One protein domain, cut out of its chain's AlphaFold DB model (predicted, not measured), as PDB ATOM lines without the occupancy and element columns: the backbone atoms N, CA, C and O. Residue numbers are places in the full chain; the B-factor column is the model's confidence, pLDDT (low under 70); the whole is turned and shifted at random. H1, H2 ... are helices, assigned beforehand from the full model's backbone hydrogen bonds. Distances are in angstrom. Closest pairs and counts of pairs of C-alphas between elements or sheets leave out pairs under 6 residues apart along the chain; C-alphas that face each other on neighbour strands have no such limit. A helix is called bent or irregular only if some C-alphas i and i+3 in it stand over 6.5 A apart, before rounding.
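What this domain is: This is residues 2 to 99 and 263 to 286 of the 350 residues of the protein "Major facilitator transporter" of uncultured bacterium (UniProt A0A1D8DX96). A long helical hairpin, H1 and H2, makes one half of this loose all-helix domain; in the other half H6 crosses H3 near the first residues of H6, and the path through H3, H4 and H5 curves loosely round that part of H6. Residues 34 to 40 stick out at one end and residues 276 to 286 at the other. The printed part has 122 residues with six named helices in the order H1 to H6 and no named strand. The radius of gyration of the C-alphas is 19.6 A, and the elongated outline spans 64 by 37 by 26 A.

How they stand to each other: Begin with H1, residues 2 to 26, and H2, residues 35 to 59: they form a helical hairpin, running opposite ways at a shallow tilt of 30 degrees. Residues 8 to 19 alone of H1 touch H2; the closest C-alphas, of Ala 12 and Val 49, are 5.5 A apart. Next comes H3, residues 62 to 76, the hub, touching three helices. H2 and H3 touch only at the corner, about perpendicular at 78 degrees, with their closest C-alphas, of Leu 59 and Gly 65, 4.7 A apart. H4, residues 78 to 84, and H3 only just touch, with 3 pairs of C-alphas within 8 A, and only at the corner; the closest are those of Phe 75 and Phe 81, 5.8 A. H5, residues 87 to 97, and H4 meet only through their link. At H6, residues 264 to 281, look for Gly 267: its C-alpha is 4.7 A from that of Gly 71, the closest pair of H3 and H6, which touch at a steep tilt of 69 degrees, only just short of perpendicular. H5 and H6 only just touch, with 3 pairs of C-alphas within 8 A, the closest those of Leu 91 and Ile 266, 6.6 A. H1 is apart from H3, H4, H5 and H6. Every O i to N i+4 pair is within hydrogen-bond range in H1, H3 and H6, against 19 of 21 in H2, 2 of 3 in H4 and 6 of 7 in H5.

Where its parts are: Find C-alpha 2 at (163.364, 150.932, 115.308); from there H1 runs 36.1 A to C-alpha 26. H2 also spans 36.1 A and is irregular, with C-alphas 36 and 39 7.5 A apart. H3 spans 21.1 A from C-alpha 62 at (149.461, 156.810, 119.671), H4 10.0 A and H5 14.6 A. H6 runs 25.9 A to C-alpha 281 at (134.308, 170.732, 139.463).

The domain as a whole: The two C-alphas farthest apart, of Ala 36 and Pro 283, are 65.0 A apart. Residues 100 to 262 are not printed, and C-alphas 99 and 263 are 11.8 A apart across this cut. Of the links printed whole, H1 to H2 is short and the others are tight. Mean pLDDT of the printed part is 86.3; residue 2 and residues 282 to 286 are under 70.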
ATOM      1  N   THR A   2     162.348 151.843 114.745       65.44
ATOM      2  CA  THR A   2     163.364 150.932 115.308       65.44
ATOM      3  C   THR A   2     163.331 150.830 116.837       65.44
ATOM      4  O   THR A   2     163.166 149.731 117.350       65.44
ATOM      5  N   GLN A   3     163.347 151.944 117.580       71.38
ATOM      6  CA  GLN A   3     163.345 151.919 119.058       71.38
ATOM      7  C   GLN A   3     162.124 151.204 119.672       71.38
ATOM      8  O   GLN A   3     162.241 150.537 120.696       71.38
ATOM      9  N   ARG A   4     160.948 151.293 119.031       73.50
ATOM     10  CA  ARG A   4     159.739 150.585 119.488       73.50
ATOM     11  C   ARG A   4     159.820 149.080 119.241       73.50
ATOM     12  O   ARG A   4     159.321 148.337 120.072       73.50
ATOM     13  N   ARG A   5     160.438 148.643 118.137       77.38
ATOM     14  CA  ARG A   5     160.649 147.212 117.861       77.38
ATOM     15  C   ARG A   5     161.603 146.597 118.886       77.38
ATOM     16  O   ARG A   5     161.219 145.640 119.537       77.38
ATOM     17  N   TYR A   6     162.733 147.254 119.157       83.81
ATOM     18  CA  TYR A   6     163.673 146.803 120.192       83.81
ATOM     19  C   TYR A   6     163.014 146.628 121.567       83.81
ATOM     20  O   TYR A   6     163.225 145.617 122.222       83.81
ATOM     21  N   MET A   7     162.180 147.579 122.000       87.75
ATOM     22  CA  MET A   7     161.479 147.467 123.285       87.75
ATOM     23  C   MET A   7     160.528 146.261 123.334       87.75
ATOM     24  O   MET A   7     160.427 145.601 124.365       87.75
ATOM     25  N   VAL A   8     159.829 145.978 122.234       90.00
ATOM     26  CA  VAL A   8     158.903 144.843 122.138       90.00
ATOM     27  C   VAL A   8     159.666 143.518 122.225       90.00
ATOM     28  O   VAL A   8     159.274 142.647 122.999       90.00
ATOM     29  N   ASP A   9     160.780 143.399 121.502       88.94
ATOM     30  CA  ASP A   9     161.607 142.187 121.489       88.94
ATOM     31  C   ASP A   9     162.236 141.926 122.870       88.94
ATOM     32  O   ASP A   9     162.216 140.801 123.370       88.94
ATOM     33  N   VAL A  10     162.709 142.982 123.543       93.25
ATOM     34  CA  VAL A  10     163.247 142.902 124.911       93.25
ATOM     35  C   VAL A  10     162.182 142.445 125.908       93.25
ATOM     36  O   VAL A  10     162.458 141.587 126.744       93.25
ATOM     37  N   LEU A  11     160.959 142.978 125.827       94.19
ATOM     38  CA  LEU A  11     159.869 142.571 126.721       94.19
ATOM     39  C   LEU A  11     159.432 141.122 126.473       94.19
ATOM     40  O   LEU A  11     159.136 140.404 127.429       94.19
ATOM     41  N   ALA A  12     159.417 140.673 125.217       92.19
ATOM     42  CA  ALA A  12     159.143 139.280 124.877       92.19
ATOM     43  C   ALA A  12     160.209 138.338 125.465       92.19
ATOM     44  O   ALA A  12     159.859 137.348 126.106       92.19
ATOM     45  N   LEU A  13     161.496 138.684 125.336       93.81
ATOM     46  CA  LEU A  13     162.596 137.908 125.916       93.81
ATOM     47  C   LEU A  13     162.531 137.884 127.450       93.81
ATOM     48  O   LEU A  13     162.645 136.823 128.060       93.81
ATOM     49  N   LEU A  14     162.283 139.038 128.075       96.62
ATOM     50  CA  LEU A  14     162.093 139.135 129.523       96.62
ATOM     51  C   LEU A  14     160.932 138.250 129.994       96.62
ATOM     52  O   LEU A  14     161.043 137.592 131.022       96.62
ATOM     53  N   THR A  15     159.841 138.191 129.227       96.69
ATOM     54  CA  THR A  15     158.684 137.340 129.538       96.69
ATOM     55  C   THR A  15     159.066 135.859 129.556       96.69
ATOM     56  O   THR A  15     158.657 135.151 130.470       96.69
ATOM     57  N   ILE A  16     159.894 135.395 128.611       96.38
ATOM     58  CA  ILE A  16     160.412 134.015 128.605       96.38
ATOM     59  C   ILE A  16     161.206 133.738 129.884       96.38
ATOM     60  O   ILE A  16     160.960 132.737 130.551       96.38
ATOM     61  N   VAL A  17     162.122 134.642 130.249       97.06
ATOM     62  CA  VAL A  17     162.948 134.502 131.459       97.06
ATOM     63  C   VAL A  17     162.080 134.463 132.718       97.06
ATOM     64  O   VAL A  17     162.291 133.615 133.580       97.06
ATOM     65  N   VAL A  18     161.073 135.335 132.812       97.44
ATOM     66  CA  VAL A  18     160.141 135.366 133.949       97.44
ATOM     67  C   VAL A  18     159.331 134.074 134.034       97.44
ATOM     68  O   VAL A  18     159.219 133.516 135.118       97.44
ATOM     69  N   ILE A  19     158.797 133.562 132.921       97.12
ATOM     70  CA  ILE A  19     158.039 132.301 132.922       97.12
ATOM     71  C   ILE A  19     158.941 131.130 133.318       97.12
ATOM     72  O   ILE A  19     158.563 130.342 134.181       97.12
ATOM     73  N   ALA A  20     160.153 131.046 132.762       96.06
ATOM     74  CA  ALA A  20     161.121 130.018 133.137       96.06
ATOM     75  C   ALA A  20     161.463 130.082 134.636       96.06
ATOM     76  O   ALA A  20     161.496 129.050 135.304       96.06
ATOM     77  N   ALA A  21     161.641 131.287 135.186       96.50
ATOM     78  CA  ALA A  21     161.850 131.485 136.616       96.50
ATOM     79  C   ALA A  21     160.625 131.066 137.448       96.50
ATOM     80  O   ALA A  21     160.793 130.414 138.475       96.50
ATOM     81  N   LEU A  22     159.401 131.382 137.011       95.81
ATOM     82  CA  LEU A  22     158.163 130.980 137.693       95.81
ATOM     83  C   LEU A  22     157.971 129.461 137.716       95.81
ATOM     84  O   LEU A  22     157.517 128.934 138.731       95.81
ATOM     85  N   ILE A  23     158.323 128.766 136.632       95.69
ATOM     86  CA  ILE A  23     158.313 127.300 136.578       95.69
ATOM     87  C   ILE A  23     159.397 126.749 137.507       95.69
ATOM     88  O   ILE A  23     159.115 125.898 138.346       95.69
ATOM     89  N   TYR A  24     160.629 127.257 137.415       95.31
ATOM     90  CA  TYR A  24     161.753 126.783 138.226       95.31
ATOM     91  C   TYR A  24     161.510 126.963 139.732       95.31
ATOM     92  O   TYR A  24     161.697 126.024 140.504       95.31
ATOM     93  N   VAL A  25     161.065 128.150 140.155       93.56
ATOM     94  CA  VAL A  25     160.745 128.448 141.560       93.56
ATOM     95  C   VAL A  25     159.530 127.646 142.014       93.56
ATOM     96  O   VAL A  25     159.567 127.041 143.083       93.56
ATOM     97  N   GLY A  26     158.481 127.602 141.188       88.81
ATOM     98  CA  GLY A  26     157.248 126.875 141.470       88.81
ATOM     99  C   GLY A  26     157.458 125.395 141.754       88.81
ATOM    100  O   GLY A  26     156.952 124.879 142.745       88.81
ATOM    101  N   SER A  27     158.291 124.760 140.935       92.00
ATOM    102  CA  SER A  27     158.602 123.329 140.985       92.00
ATOM    103  C   SER A  27     159.790 122.960 141.888       92.00
ATOM    104  O   SER A  27     160.337 121.860 141.775       92.00
ATOM    105  N   ARG A  28     160.248 123.878 142.756       92.31
ATOM    106  CA  ARG A  28     161.410 123.687 143.651       92.31
ATOM    107  C   ARG A  28     162.680 123.225 142.924       92.31
ATOM    108  O   ARG A  28     163.382 122.305 143.365       92.31
ATOM    109  N   GLY A  29     162.983 123.885 141.812       92.75
ATOM    110  CA  GLY A  29     164.100 123.549 140.940       92.75
ATOM    111  C   GLY A  29     163.819 122.332 140.062       92.75
ATOM    112  O   GLY A  29     164.696 121.485 139.924       92.75
ATOM    113  N   LEU A  30     162.608 122.247 139.494       92.94
ATOM    114  CA  LEU A  30     162.128 121.175 138.607       92.94
ATOM    115  C   LEU A  30     161.918 119.804 139.269       92.94
ATOM    116  O   LEU A  30     161.668 118.830 138.571       92.94
ATOM    117  N   ARG A  31     161.976 119.713 140.602       91.94
ATOM    118  CA  ARG A  31     161.740 118.452 141.329       91.94
ATOM    119  C   ARG A  31     160.281 118.014 141.283       91.94
ATOM    120  O   ARG A  31     160.011 116.827 141.168       91.94
ATOM    121  N   ASP A  32     159.372 118.981 141.355       90.75
ATOM    122  CA  ASP A  32     157.924 118.740 141.322       90.75
ATOM    123  C   ASP A  32     157.337 118.940 139.918       90.75
ATOM    124  O   ASP A  32     156.121 118.995 139.744       90.75
ATOM    125  N   PHE A  33     158.195 119.137 138.916       93.38
ATOM    126  CA  PHE A  33     157.760 119.357 137.550       93.38
ATOM    127  C   PHE A  33     157.489 118.015 136.872       93.38
ATOM    128  O   PHE A  33     158.394 117.198 136.705       93.38
ATOM    129  N   ASP A  34     156.245 117.803 136.451       92.25
ATOM    130  CA  ASP A  34     155.865 116.618 135.693       92.25
ATOM    131  C   ASP A  34     156.300 116.757 134.225       92.25
ATOM    132  O   ASP A  34     155.861 117.654 133.501       92.25
ATOM    133  N   ALA A  35     157.157 115.842 133.769       92.31
ATOM    134  CA  ALA A  35     157.647 115.814 132.394       92.31
ATOM    135  C   ALA A  35     156.526 115.589 131.361       92.31
ATOM    136  O   ALA A  35     156.659 116.034 130.219       92.31
ATOM    137  N   ALA A  36     155.406 114.970 131.749       91.75
ATOM    138  CA  ALA A  36     154.232 114.841 130.887       91.75
ATOM    139  C   ALA A  36     153.575 116.199 130.578       91.75
ATOM    140  O   ALA A  36     152.787 116.301 129.642       91.75
ATOM    141  N   LEU A  37     153.908 117.257 131.331       94.44
ATOM    142  CA  LEU A  37     153.339 118.593 131.153       94.44
ATOM    143  C   LEU A  37     154.188 119.525 130.271       94.44
ATOM    144  O   LEU A  37     153.828 120.693 130.083       94.44
ATOM    145  N   ILE A  38     155.298 119.037 129.703       95.25
ATOM    146  CA  ILE A  38     156.231 119.853 128.910       95.25
ATOM    147  C   ILE A  38     155.542 120.520 127.715       95.25
ATOM    148  O   ILE A  38     155.763 121.713 127.489       95.25
ATOM    149  N   GLY A  39     154.699 119.808 126.959       95.94
ATOM    150  CA  GLY A  39     154.032 120.401 125.796       95.94
ATOM    151  C   GLY A  39     153.087 121.532 126.195       95.94
ATOM    152  O   GLY A  39     153.131 122.610 125.594       95.94
ATOM    153  N   TYR A  40     152.327 121.362 127.281       97.06
ATOM    154  CA  TYR A  40     151.503 122.431 127.855       97.06
ATOM    155  C   TYR A  40     152.345 123.627 128.321       97.06
ATOM    156  O   TYR A  40     151.956 124.775 128.084       97.06
ATOM    157  N   ALA A  41     153.507 123.394 128.943       96.75
ATOM    158  CA  ALA A  41     154.397 124.454 129.421       96.75
ATOM    159  C   ALA A  41     154.965 125.281 128.260       96.75
ATOM    160  O   ALA A  41     154.937 126.517 128.298       96.75
ATOM    161  N   VAL A  42     155.410 124.615 127.193       96.69
ATOM    162  CA  VAL A  42     155.881 125.268 125.962       96.69
ATOM    163  C   VAL A  42     154.743 126.041 125.294       96.69
ATOM    164  O   VAL A  42     154.908 127.222 124.982       96.69
ATOM    165  N   GLY A  43     153.569 125.421 125.131       97.19
ATOM    166  CA  GLY A  43     152.386 126.065 124.551       97.19
ATOM    167  C   GLY A  43     151.946 127.305 125.333       97.19
ATOM    168  O   GLY A  43     151.671 128.351 124.744       97.19
ATOM    169  N   THR A  44     151.953 127.224 126.665       97.00
ATOM    170  CA  THR A  44     151.595 128.332 127.564       97.00
ATOM    171  C   THR A  44     152.621 129.457 127.482       97.00
ATOM    172  O   THR A  44     152.250 130.625 127.354       97.00
ATOM    173  N   THR A  45     153.911 129.117 127.472       97.12
ATOM    174  CA  THR A  45     154.997 130.090 127.311       97.12
ATOM    175  C   THR A  45     154.860 130.840 125.989       97.12
ATOM    176  O   THR A  45     154.869 132.071 125.973       97.12
ATOM    177  N   PHE A  46     154.648 130.116 124.885       96.81
ATOM    178  CA  PHE A  46     154.434 130.717 123.572       96.81
ATOM    179  C   PHE A  46     153.218 131.651 123.568       96.81
ATOM    180  O   PHE A  46     153.308 132.784 123.089       96.81
ATOM    181  N   ALA A  47     152.089 131.204 124.126       96.19
ATOM    182  CA  ALA A  47     150.867 131.996 124.189       96.19
ATOM    183  C   ALA A  47     151.085 133.313 124.947       96.19
ATOM    184  O   ALA A  47     150.741 134.377 124.431       96.19
ATOM    185  N   ILE A  48     151.704 133.261 126.133       96.19
ATOM    186  CA  ILE A  48     151.957 134.449 126.959       96.19
ATOM    187  C   ILE A  48     152.937 135.398 126.259       96.19
ATOM    188  O   ILE A  48     152.670 136.596 126.180       96.19
ATOM    189  N   VAL A  49     154.030 134.887 125.688       96.12
ATOM    190  CA  VAL A  49     155.004 135.709 124.950       96.12
ATOM    191  C   VAL A  49     154.351 136.378 123.742       96.12
ATOM    192  O   VAL A  49     154.496 137.587 123.553       96.12
ATOM    193  N   GLY A  50     153.569 135.632 122.956       94.88
ATOM    194  CA  GLY A  50     152.824 136.173 121.820       94.88
ATOM    195  C   GLY A  50     151.799 137.231 122.239       94.88
ATOM    196  O   GLY A  50     151.650 138.256 121.567       94.88
ATOM    197  N   MET A  51     151.120 137.029 123.374       94.81
ATOM    198  CA  MET A  51     150.207 138.018 123.948       94.81
ATOM    199  C   MET A  51     150.952 139.282 124.375       94.81
ATOM    200  O   MET A  51     150.519 140.369 124.000       94.81
ATOM    201  N   VAL A  52     152.075 139.169 125.094       94.25
ATOM    202  CA  VAL A  52     152.898 140.320 125.510       94.25
ATOM    203  C   VAL A  52     153.420 141.078 124.292       94.25
ATOM    204  O   VAL A  52     153.287 142.301 124.223       94.25
ATOM    205  N   TYR A  53     153.939 140.375 123.287       93.00
ATOM    206  CA  TYR A  53     154.404 140.970 122.037       93.00
ATOM    207  C   TYR A  53     153.290 141.767 121.338       93.00
ATOM    208  O   TYR A  53     153.443 142.942 120.997       93.00
ATOM    209  N   ARG A  54     152.106 141.169 121.169       92.06
ATOM    210  CA  ARG A  54     150.987 141.851 120.506       92.06
ATOM    211  C   ARG A  54     150.423 142.995 121.355       92.06
ATOM    212  O   ARG A  54     150.063 144.038 120.807       92.06
ATOM    213  N   TYR A  55     150.369 142.830 122.675       91.75
ATOM    214  CA  TYR A  55     149.872 143.843 123.605       91.75
ATOM    215  C   TYR A  55     150.791 145.062 123.668       91.75
ATOM    216  O   TYR A  55     150.321 146.198 123.626       91.75
ATOM    217  N   THR A  56     152.106 144.856 123.670       91.50
ATOM    218  CA  THR A  56     153.094 145.944 123.625       91.50
ATOM    219  C   THR A  56     153.038 146.709 122.301       91.50
ATOM    220  O   THR A  56     153.049 147.942 122.312       91.50
ATOM    221  N   LEU A  57     152.864 146.026 121.161       90.50
ATOM    222  CA  LEU A  57     152.598 146.685 119.875       90.50
ATOM    223  C   LEU A  57     151.290 147.483 119.886       90.50
ATOM    224  O   LEU A  57     151.237 148.597 119.355       90.50
ATOM    225  N   TRP A  58     150.239 146.927 120.488       90.69
ATOM    226  CA  TRP A  58     148.953 147.599 120.631       90.69
ATOM    227  C   TRP A  58     149.074 148.867 121.482       90.69
ATOM    228  O   TRP A  58     148.632 149.922 121.031       90.69
ATOM    229  N   LEU A  59     149.746 148.813 122.637       89.06
ATOM    230  CA  LEU A  59     150.047 149.978 123.481       89.06
ATOM    231  C   LEU A  59     150.993 150.984 122.816       89.06
ATOM    232  O   LEU A  59     150.958 152.175 123.121       89.06
ATOM    233  N   GLY A  60     151.825 150.521 121.884       88.06
ATOM    234  CA  GLY A  60     152.723 151.364 121.109       88.06
ATOM    235  C   GLY A  60     152.008 152.314 120.145       88.06
ATOM    236  O   GLY A  60     152.639 153.253 119.657       88.06
ATOM    237  N   ARG A  61     150.716 152.118 119.847       89.25
ATOM    238  CA  ARG A  61     149.963 153.031 118.973       89.25
ATOM    239  C   ARG A  61     149.652 154.347 119.710       89.25
ATOM    240  O   ARG A  61     149.306 154.308 120.888       89.25
ATOM    241  N   PRO A  62     149.734 155.516 119.040       88.88
ATOM    242  CA  PRO A  62     149.461 156.810 119.671       88.88
ATOM    243  C   PRO A  62     148.158 156.886 120.493       88.88
ATOM    244  O   PRO A  62     148.247 157.302 121.652       88.88
ATOM    245  N   PRO A  63     146.982 156.444 119.986       87.56
ATOM    246  CA  PRO A  63     145.733 156.553 120.743       87.56
ATOM    247  C   PRO A  63     145.751 155.716 122.027       87.56
ATOM    248  O   PRO A  63     145.515 156.224 123.121       87.56
ATOM    249  N   THR A  64     146.060 154.428 121.909       88.00
ATOM    250  CA  THR A  64     146.043 153.465 123.020       88.00
ATOM    251  C   THR A  64     147.108 153.794 124.058       88.00
ATOM    252  O   THR A  64     146.815 153.799 125.250       88.00
ATOM    253  N   GLY A  65     148.316 154.158 123.624       87.19
ATOM    254  CA  GLY A  65     149.400 154.547 124.519       87.19
ATOM    255  C   GLY A  65     149.095 155.812 125.323       87.19
ATOM    256  O   GLY A  65     149.473 155.892 126.494       87.19
ATOM    257  N   ARG A  66     148.398 156.799 124.737       89.81
ATOM    258  CA  ARG A  66     147.956 158.006 125.461       89.81
ATOM    259  C   ARG A  66     146.950 157.651 126.552       89.81
ATOM    260  O   ARG A  66     147.197 157.998 127.706       89.81
ATOM    261  N   TYR A  67     145.898 156.899 126.220       85.56
ATOM    262  CA  TYR A  67     144.912 156.457 127.212       85.56
ATOM    263  C   TYR A  67     145.529 155.584 128.302       85.56
ATOM    264  O   TYR A  67     145.214 155.773 129.471       85.56
ATOM    265  N   PHE A  68     146.440 154.675 127.951       85.75
ATOM    266  CA  PHE A  68     147.115 153.816 128.920       85.75
ATOM    267  C   PHE A  68     147.946 154.631 129.920       85.75
ATOM    268  O   PHE A  68     147.781 154.491 131.131       85.75
ATOM    269  N   ARG A  69     148.788 155.553 129.427       86.75
ATOM    270  CA  ARG A  69     149.585 156.442 130.291       86.75
ATOM    271  C   ARG A  69     148.702 157.344 131.148       86.75
ATOM    272  O   ARG A  69     148.993 157.526 132.327       86.75
ATOM    273  N   ALA A  70     147.644 157.915 130.575       83.62
ATOM    274  CA  ALA A  70     146.728 158.777 131.311       83.62
ATOM    275  C   ALA A  70     145.959 157.991 132.385       83.62
ATOM    276  O   ALA A  70     145.908 158.422 133.534       83.62
ATOM    277  N   GLY A  71     145.454 156.801 132.051       80.44
ATOM    278  CA  GLY A  71     144.805 155.891 132.994       80.44
ATOM    279  C   GLY A  71     145.711 155.543 134.173       80.44
ATOM    280  O   GLY A  71     145.284 155.662 135.318       80.44
ATOM    281  N   TRP A  72     146.986 155.224 133.917       81.50
ATOM    282  CA  TRP A  72     147.952 154.929 134.979       81.50
ATOM    283  C   TRP A  72     148.271 156.149 135.853       81.50
ATOM    284  O   TRP A  72     148.325 156.034 137.073       81.50
ATOM    285  N   ARG A  73     148.407 157.348 135.263       83.94
ATOM    286  CA  ARG A  73     148.585 158.600 136.027       83.94
ATOM    287  C   ARG A  73     147.389 158.895 136.932       83.94
ATOM    288  O   ARG A  73     147.576 159.323 138.067       83.94
ATOM    289  N   HIS A  74     146.166 158.674 136.448       78.06
ATOM    290  CA  HIS A  74     144.966 158.867 137.261       78.06
ATOM    291  C   HIS A  74     144.832 157.798 138.349       78.06
ATOM    292  O   HIS A  74     144.436 158.142 139.458       78.06
ATOM    293  N   PHE A  75     145.197 156.548 138.054       75.19
ATOM    294  CA  PHE A  75     145.178 155.442 139.012       75.19
ATOM    295  C   PHE A  75     146.205 155.622 140.140       75.19
ATOM    296  O   PHE A  75     145.859 155.465 141.305       75.19
ATOM    297  N   LEU A  76     147.443 156.005 139.809       79.38
ATOM    298  CA  LEU A  76     148.514 156.228 140.786       79.38
ATOM    299  C   LEU A  76     148.377 157.543 141.572       79.38
ATOM    300  O   LEU A  76     149.073 157.745 142.565       79.38
ATOM    301  N   SER A  77     147.503 158.461 141.150       79.50
ATOM    302  CA  SER A  77     147.239 159.688 141.902       79.50
ATOM    303  C   SER A  77     146.477 159.362 143.184       79.50
ATOM    304  O   SER A  77     145.302 159.005 143.137       79.50
ATOM    305  N   TRP A  78     147.114 159.553 144.342       70.12
ATOM    306  CA  TRP A  78     146.534 159.244 145.656       70.12
ATOM    307  C   TRP A  78     145.162 159.898 145.898       70.12
ATOM    308  O   TRP A  78     144.248 159.273 146.441       70.12
ATOM    309  N   LYS A  79     144.987 161.145 145.438       75.81
ATOM    310  CA  LYS A  79     143.725 161.899 145.549       75.81
ATOM    311  C   LYS A  79     142.593 161.243 144.754       75.81
ATOM    312  O   LYS A  79     141.468 161.164 145.240       75.81
ATOM    313  N   ASN A  80     142.893 160.762 143.549       73.19
ATOM    314  CA  ASN A  80     141.916 160.085 142.701       73.19
ATOM    315  C   ASN A  80     141.689 158.649 143.172       73.19
ATOM    316  O   ASN A  80     140.543 158.221 143.243       73.19
ATOM    317  N   PHE A  81     142.749 157.938 143.566       70.44
ATOM    318  CA  PHE A  81     142.649 156.581 144.090       70.44
ATOM    319  C   PHE A  81     141.657 156.523 145.249       70.44
ATOM    320  O   PHE A  81     140.667 155.818 145.124       70.44
ATOM    321  N   ARG A  82     141.810 157.362 146.291       73.94
ATOM    322  CA  ARG A  82     140.870 157.408 147.434       73.94
ATOM    323  C   ARG A  82     139.430 157.742 147.037       73.94
ATOM    324  O   ARG A  82     138.500 157.269 147.682       73.94
ATOM    325  N   ARG A  83     139.236 158.571 146.007       76.50
ATOM    326  CA  ARG A  83     137.906 159.001 145.550       76.50
ATOM    327  C   ARG A  83     137.199 157.933 144.712       76.50
ATOM    328  O   ARG A  83     135.984 157.802 144.803       76.50
ATOM    329  N   TYR A  84     137.951 157.159 143.930       77.19
ATOM    330  CA  TYR A  84     137.428 156.143 143.012       77.19
ATOM    331  C   TYR A  84     137.777 154.707 143.438       77.19
ATOM    332  O   TYR A  84     137.619 153.785 142.635       77.19
ATOM    333  N   THR A  85     138.188 154.477 144.693       76.75
ATOM    334  CA  THR A  85     138.554 153.141 145.202       76.75
ATOM    335  C   THR A  85     137.446 152.120 144.965       76.75
ATOM    336  O   THR A  85     137.735 151.001 144.570       76.75
ATOM    337  N   LEU A  86     136.176 152.501 145.156       82.94
ATOM    338  CA  LEU A  86     135.025 151.610 144.952       82.94
ATOM    339  C   LEU A  86     134.643 151.434 143.475       82.94
ATOM    340  O   LEU A  86     133.993 150.452 143.118       82.94
ATOM    341  N   LEU A  87     135.042 152.366 142.606       81.00
ATOM    342  CA  LEU A  87     134.734 152.302 141.179       81.00
ATOM    343  C   LEU A  87     135.484 151.144 140.517       81.00
ATOM    344  O   LEU A  87     134.914 150.441 139.691       81.00
ATOM    345  N   ILE A  88     136.743 150.919 140.897       82.31
ATOM    346  CA  ILE A  88     137.601 149.928 140.243       82.31
ATOM    347  C   ILE A  88     137.098 148.496 140.490       82.31
ATOM    348  O   ILE A  88     136.785 147.833 139.501       82.31
ATOM    349  N   PRO A  89     136.910 148.014 141.737       86.00
ATOM    350  CA  PRO A  89     136.346 146.688 141.996       86.00
ATOM    351  C   PRO A  89     134.966 146.503 141.363       86.00
ATOM    352  O   PRO A  89     134.682 145.447 140.802       86.00
ATOM    353  N   LYS A  90     134.127 147.550 141.385       88.00
ATOM    354  CA  LYS A  90     132.819 147.523 140.728       88.00
ATOM    355  C   LYS A  90     132.954 147.283 139.226       88.00
ATOM    356  O   LYS A  90     132.273 146.403 138.717       88.00
ATOM    357  N   LEU A  91     133.832 148.013 138.533       85.50
ATOM    358  CA  LEU A  91     134.067 147.842 137.094       85.50
ATOM    359  C   LEU A  91     134.677 146.474 136.767       85.50
ATOM    360  O   LEU A  91     134.265 145.843 135.797       85.50
ATOM    361  N   TRP A  92     135.603 145.974 137.589       87.50
ATOM    362  CA  TRP A  92     136.121 144.609 137.450       87.50
ATOM    363  C   TRP A  92     134.992 143.581 137.511       87.50
ATOM    364  O   TRP A  92     134.876 142.729 136.628       87.50
ATOM    365  N   TRP A  93     134.110 143.695 138.504       89.50
ATOM    366  CA  TRP A  93     132.971 142.797 138.616       89.50
ATOM    367  C   TRP A  93     131.992 142.959 137.450       89.50
ATOM    368  O   TRP A  93     131.674 141.979 136.785       89.50
ATOM    369  N   THR A  94     131.532 144.173 137.140       88.44
ATOM    370  CA  THR A  94     130.458 144.379 136.155       88.44
ATOM    371  C   THR A  94     130.892 144.181 134.708       88.44
ATOM    372  O   THR A  94     130.067 143.741 133.901       88.44
ATOM    373  N   ASP A  95     132.145 144.490 134.364       86.25
ATOM    374  CA  ASP A  95     132.597 144.569 132.968       86.25
ATOM    375  C   ASP A  95     133.472 143.376 132.561       86.25
ATOM    376  O   ASP A  95     133.434 142.972 131.388       86.25
ATOM    377  N   ILE A  96     134.219 142.793 133.509       89.62
ATOM    378  CA  ILE A  96     135.116 141.654 133.264       89.62
ATOM    379  C   ILE A  96     134.453 140.339 133.675       89.62
ATOM    380  O   ILE A  96     134.243 139.487 132.813       89.62
ATOM    381  N   PHE A  97     134.076 140.187 134.948       91.38
ATOM    382  CA  PHE A  97     133.582 138.906 135.472       91.38
ATOM    383  C   PHE A  97     132.110 138.644 135.140       91.38
ATOM    384  O   PHE A  97     131.783 137.617 134.555       91.38
ATOM    385  N   ALA A  98     131.218 139.585 135.455       92.00
ATOM    386  CA  ALA A  98     129.779 139.453 135.225       92.00
ATOM    387  C   ALA A  98     129.346 139.895 133.816       92.00
ATOM    388  O   ALA A  98     128.240 139.579 133.386       92.00
ATOM    389  N   GLN A  99     130.187 140.646 133.093       92.25
ATOM    390  CA  GLN A  99     129.963 141.121 131.714       92.25
ATOM    391  C   GLN A  99     128.535 141.656 131.464       92.25
ATOM    392  O   GLN A  99     127.877 141.341 130.467       92.25
ATOM    393  N   PRO A 263     140.772 144.330 130.105       85.19
ATOM    394  CA  PRO A 263     141.064 145.061 131.339       85.19
ATOM    395  C   PRO A 263     141.494 146.515 131.098       85.19
ATOM    396  O   PRO A 263     141.226 147.384 131.926       85.19
ATOM    397  N   ALA A 264     142.086 146.826 129.937       83.19
ATOM    398  CA  ALA A 264     142.470 148.194 129.600       83.19
ATOM    399  C   ALA A 264     141.263 149.133 129.422       83.19
ATOM    400  O   ALA A 264     141.406 150.346 129.588       83.19
ATOM    401  N   THR A 265     140.058 148.609 129.148       82.06
ATOM    402  CA  THR A 265     138.850 149.446 129.065       82.06
ATOM    403  C   THR A 265     138.487 150.060 130.412       82.06
ATOM    404  O   THR A 265     137.948 151.162 130.432       82.06
ATOM    405  N   ILE A 266     138.843 149.419 131.534       83.00
ATOM    406  CA  ILE A 266     138.650 149.981 132.881       83.00
ATOM    407  C   ILE A 266     139.436 151.289 133.020       83.00
ATOM    408  O   ILE A 266     138.901 152.284 133.506       83.00
ATOM    409  N   GLY A 267     140.679 151.319 132.526       82.31
ATOM    410  CA  GLY A 267     141.512 152.523 132.528       82.31
ATOM    411  C   GLY A 267     140.927 153.654 131.678       82.31
ATOM    412  O   GLY A 267     140.980 154.812 132.083       82.31
ATOM    413  N   ILE A 268     140.313 153.323 130.537       84.06
ATOM    414  CA  ILE A 268     139.630 154.299 129.672       84.06
ATOM    415  C   ILE A 268     138.373 154.851 130.354       84.06
ATOM    416  O   ILE A 268     138.147 156.061 130.332       84.06
ATOM    417  N   THR A 269     137.566 153.992 130.983       84.44
ATOM    418  CA  THR A 269     136.389 154.424 131.748       84.44
ATOM    419  C   THR A 269     136.804 155.347 132.888       84.44
ATOM    420  O   THR A 269     136.250 156.435 133.011       84.44
ATOM    421  N   LEU A 270     137.837 154.974 133.651       83.69
ATOM    422  CA  LEU A 270     138.388 155.812 134.715       83.69
ATOM    423  C   LEU A 270     138.869 157.165 134.173       83.69
ATOM    424  O   LEU A 270     138.502 158.200 134.717       83.69
ATOM    425  N   TYR A 271     139.635 157.173 133.079       85.56
ATOM    426  CA  TYR A 271     140.081 158.401 132.417       85.56
ATOM    427  C   TYR A 271     138.901 159.308 132.037       85.56
ATOM    428  O   TYR A 271     138.930 160.506 132.315       85.56
ATOM    429  N   ASN A 272     137.852 158.753 131.427       84.69
ATOM    430  CA  ASN A 272     136.694 159.535 131.001       84.69
ATOM    431  C   ASN A 272     135.929 160.107 132.198       84.69
ATOM    432  O   ASN A 272     135.631 161.298 132.203       84.69
ATOM    433  N   THR A 273     135.652 159.289 133.217       84.19
ATOM    434  CA  THR A 273     134.926 159.716 134.420       84.19
ATOM    435  C   THR A 273     135.693 160.793 135.182       84.19
ATOM    436  O   THR A 273     135.129 161.839 135.490       84.19
ATOM    437  N   VAL A 274     136.994 160.588 135.413       84.31
ATOM    438  CA  VAL A 274     137.845 161.541 136.142       84.31
ATOM    439  C   VAL A 274     137.917 162.877 135.410       84.31
ATOM    440  O   VAL A 274     137.691 163.917 136.020       84.31
ATOM    441  N   ASN A 275     138.196 162.874 134.103       83.31
ATOM    442  CA  ASN A 275     138.331 164.124 133.354       83.31
ATOM    443  C   ASN A 275     136.994 164.861 133.209       83.31
ATOM    444  O   ASN A 275     136.966 166.083 133.287       83.31
ATOM    445  N   GLN A 276     135.878 164.144 133.057       82.44
ATOM    446  CA  GLN A 276     134.554 164.775 133.060       82.44
ATOM    447  C   GLN A 276     134.208 165.392 134.420       82.44
ATOM    448  O   GLN A 276     133.606 166.462 134.470       82.44
ATOM    449  N   GLU A 277     134.571 164.746 135.529       80.31
ATOM    450  CA  GLU A 277     134.330 165.293 136.867       80.31
ATOM    451  C   GLU A 277     135.238 166.481 137.195       80.31
ATOM    452  O   GLU A 277     134.774 167.435 137.824       80.31
ATOM    453  N   ILE A 278     136.500 166.454 136.754       77.62
ATOM    454  CA  ILE A 278     137.427 167.588 136.880       77.62
ATOM    455  C   ILE A 278     136.871 168.803 136.138       77.62
ATOM    456  O   ILE A 278     136.758 169.864 136.743       77.62
ATOM    457  N   ASP A 279     136.444 168.634 134.886       75.94
ATOM    458  CA  ASP A 279     135.900 169.731 134.078       75.94
ATOM    459  C   ASP A 279     134.593 170.299 134.667       75.94
ATOM    460  O   ASP A 279     134.306 171.484 134.520       75.94
ATOM    461  N   ARG A 280     133.804 169.479 135.379       72.88
ATOM    462  CA  ARG A 280     132.600 169.935 136.103       72.88
ATOM    463  C   ARG A 280     132.907 170.654 137.419       72.88
ATOM    464  O   ARG A 280     132.136 171.516 137.824       72.88
ATOM    465  N   SER A 281     133.977 170.258 138.107       71.94
ATOM    466  CA  SER A 281     134.308 170.732 139.463       71.94
ATOM    467  C   SER A 281     135.365 171.844 139.480       71.94
ATOM    468  O   SER A 281     135.671 172.372 140.548       71.94
ATOM    469  N   GLY A 282     135.982 172.145 138.335       65.75
ATOM    470  CA  GLY A 282     137.021 173.160 138.201       65.75
ATOM    471  C   GLY A 282     136.477 174.594 138.291       65.75
ATOM    472  O   GLY A 282     135.310 174.826 137.974       65.75
ATOM    473  N   PRO A 283     137.315 175.571 138.700       56.12
ATOM    474  CA  PRO A 283     136.933 176.987 138.772       56.12
ATOM    475  C   PRO A 283     136.577 177.580 137.398       56.12
ATOM    476  O   PRO A 283     135.745 178.478 137.309       56.12
ATOM    477  N   GLU A 284     137.140 177.032 136.321       56.88
ATOM    478  CA  GLU A 284     136.682 177.249 134.951       56.88
ATOM    479  C   GLU A 284     135.723 176.114 134.565       56.88
ATOM    480  O   GLU A 284     136.155 175.065 134.094       56.88
ATOM    481  N   GLN A 285     134.410 176.310 134.738       55.16
ATOM    482  CA  GLN A 285     133.365 175.417 134.197       55.16
ATOM    483  C   GLN A 285     133.279 175.518 132.658       55.16
ATOM    484  O   GLN A 285     132.216 175.727 132.072       55.16
ATOM    485  N   GLN A 286     134.418 175.430 131.977       56.72
ATOM    486  CA  GLN A 286     134.557 175.612 130.538       56.72
ATOM    487  C   GLN A 286     134.940 174.276 129.903       56.72
ATOM    488  O   GLN A 286     136.059 174.064 129.443       56.72
TER     489      GLN A 286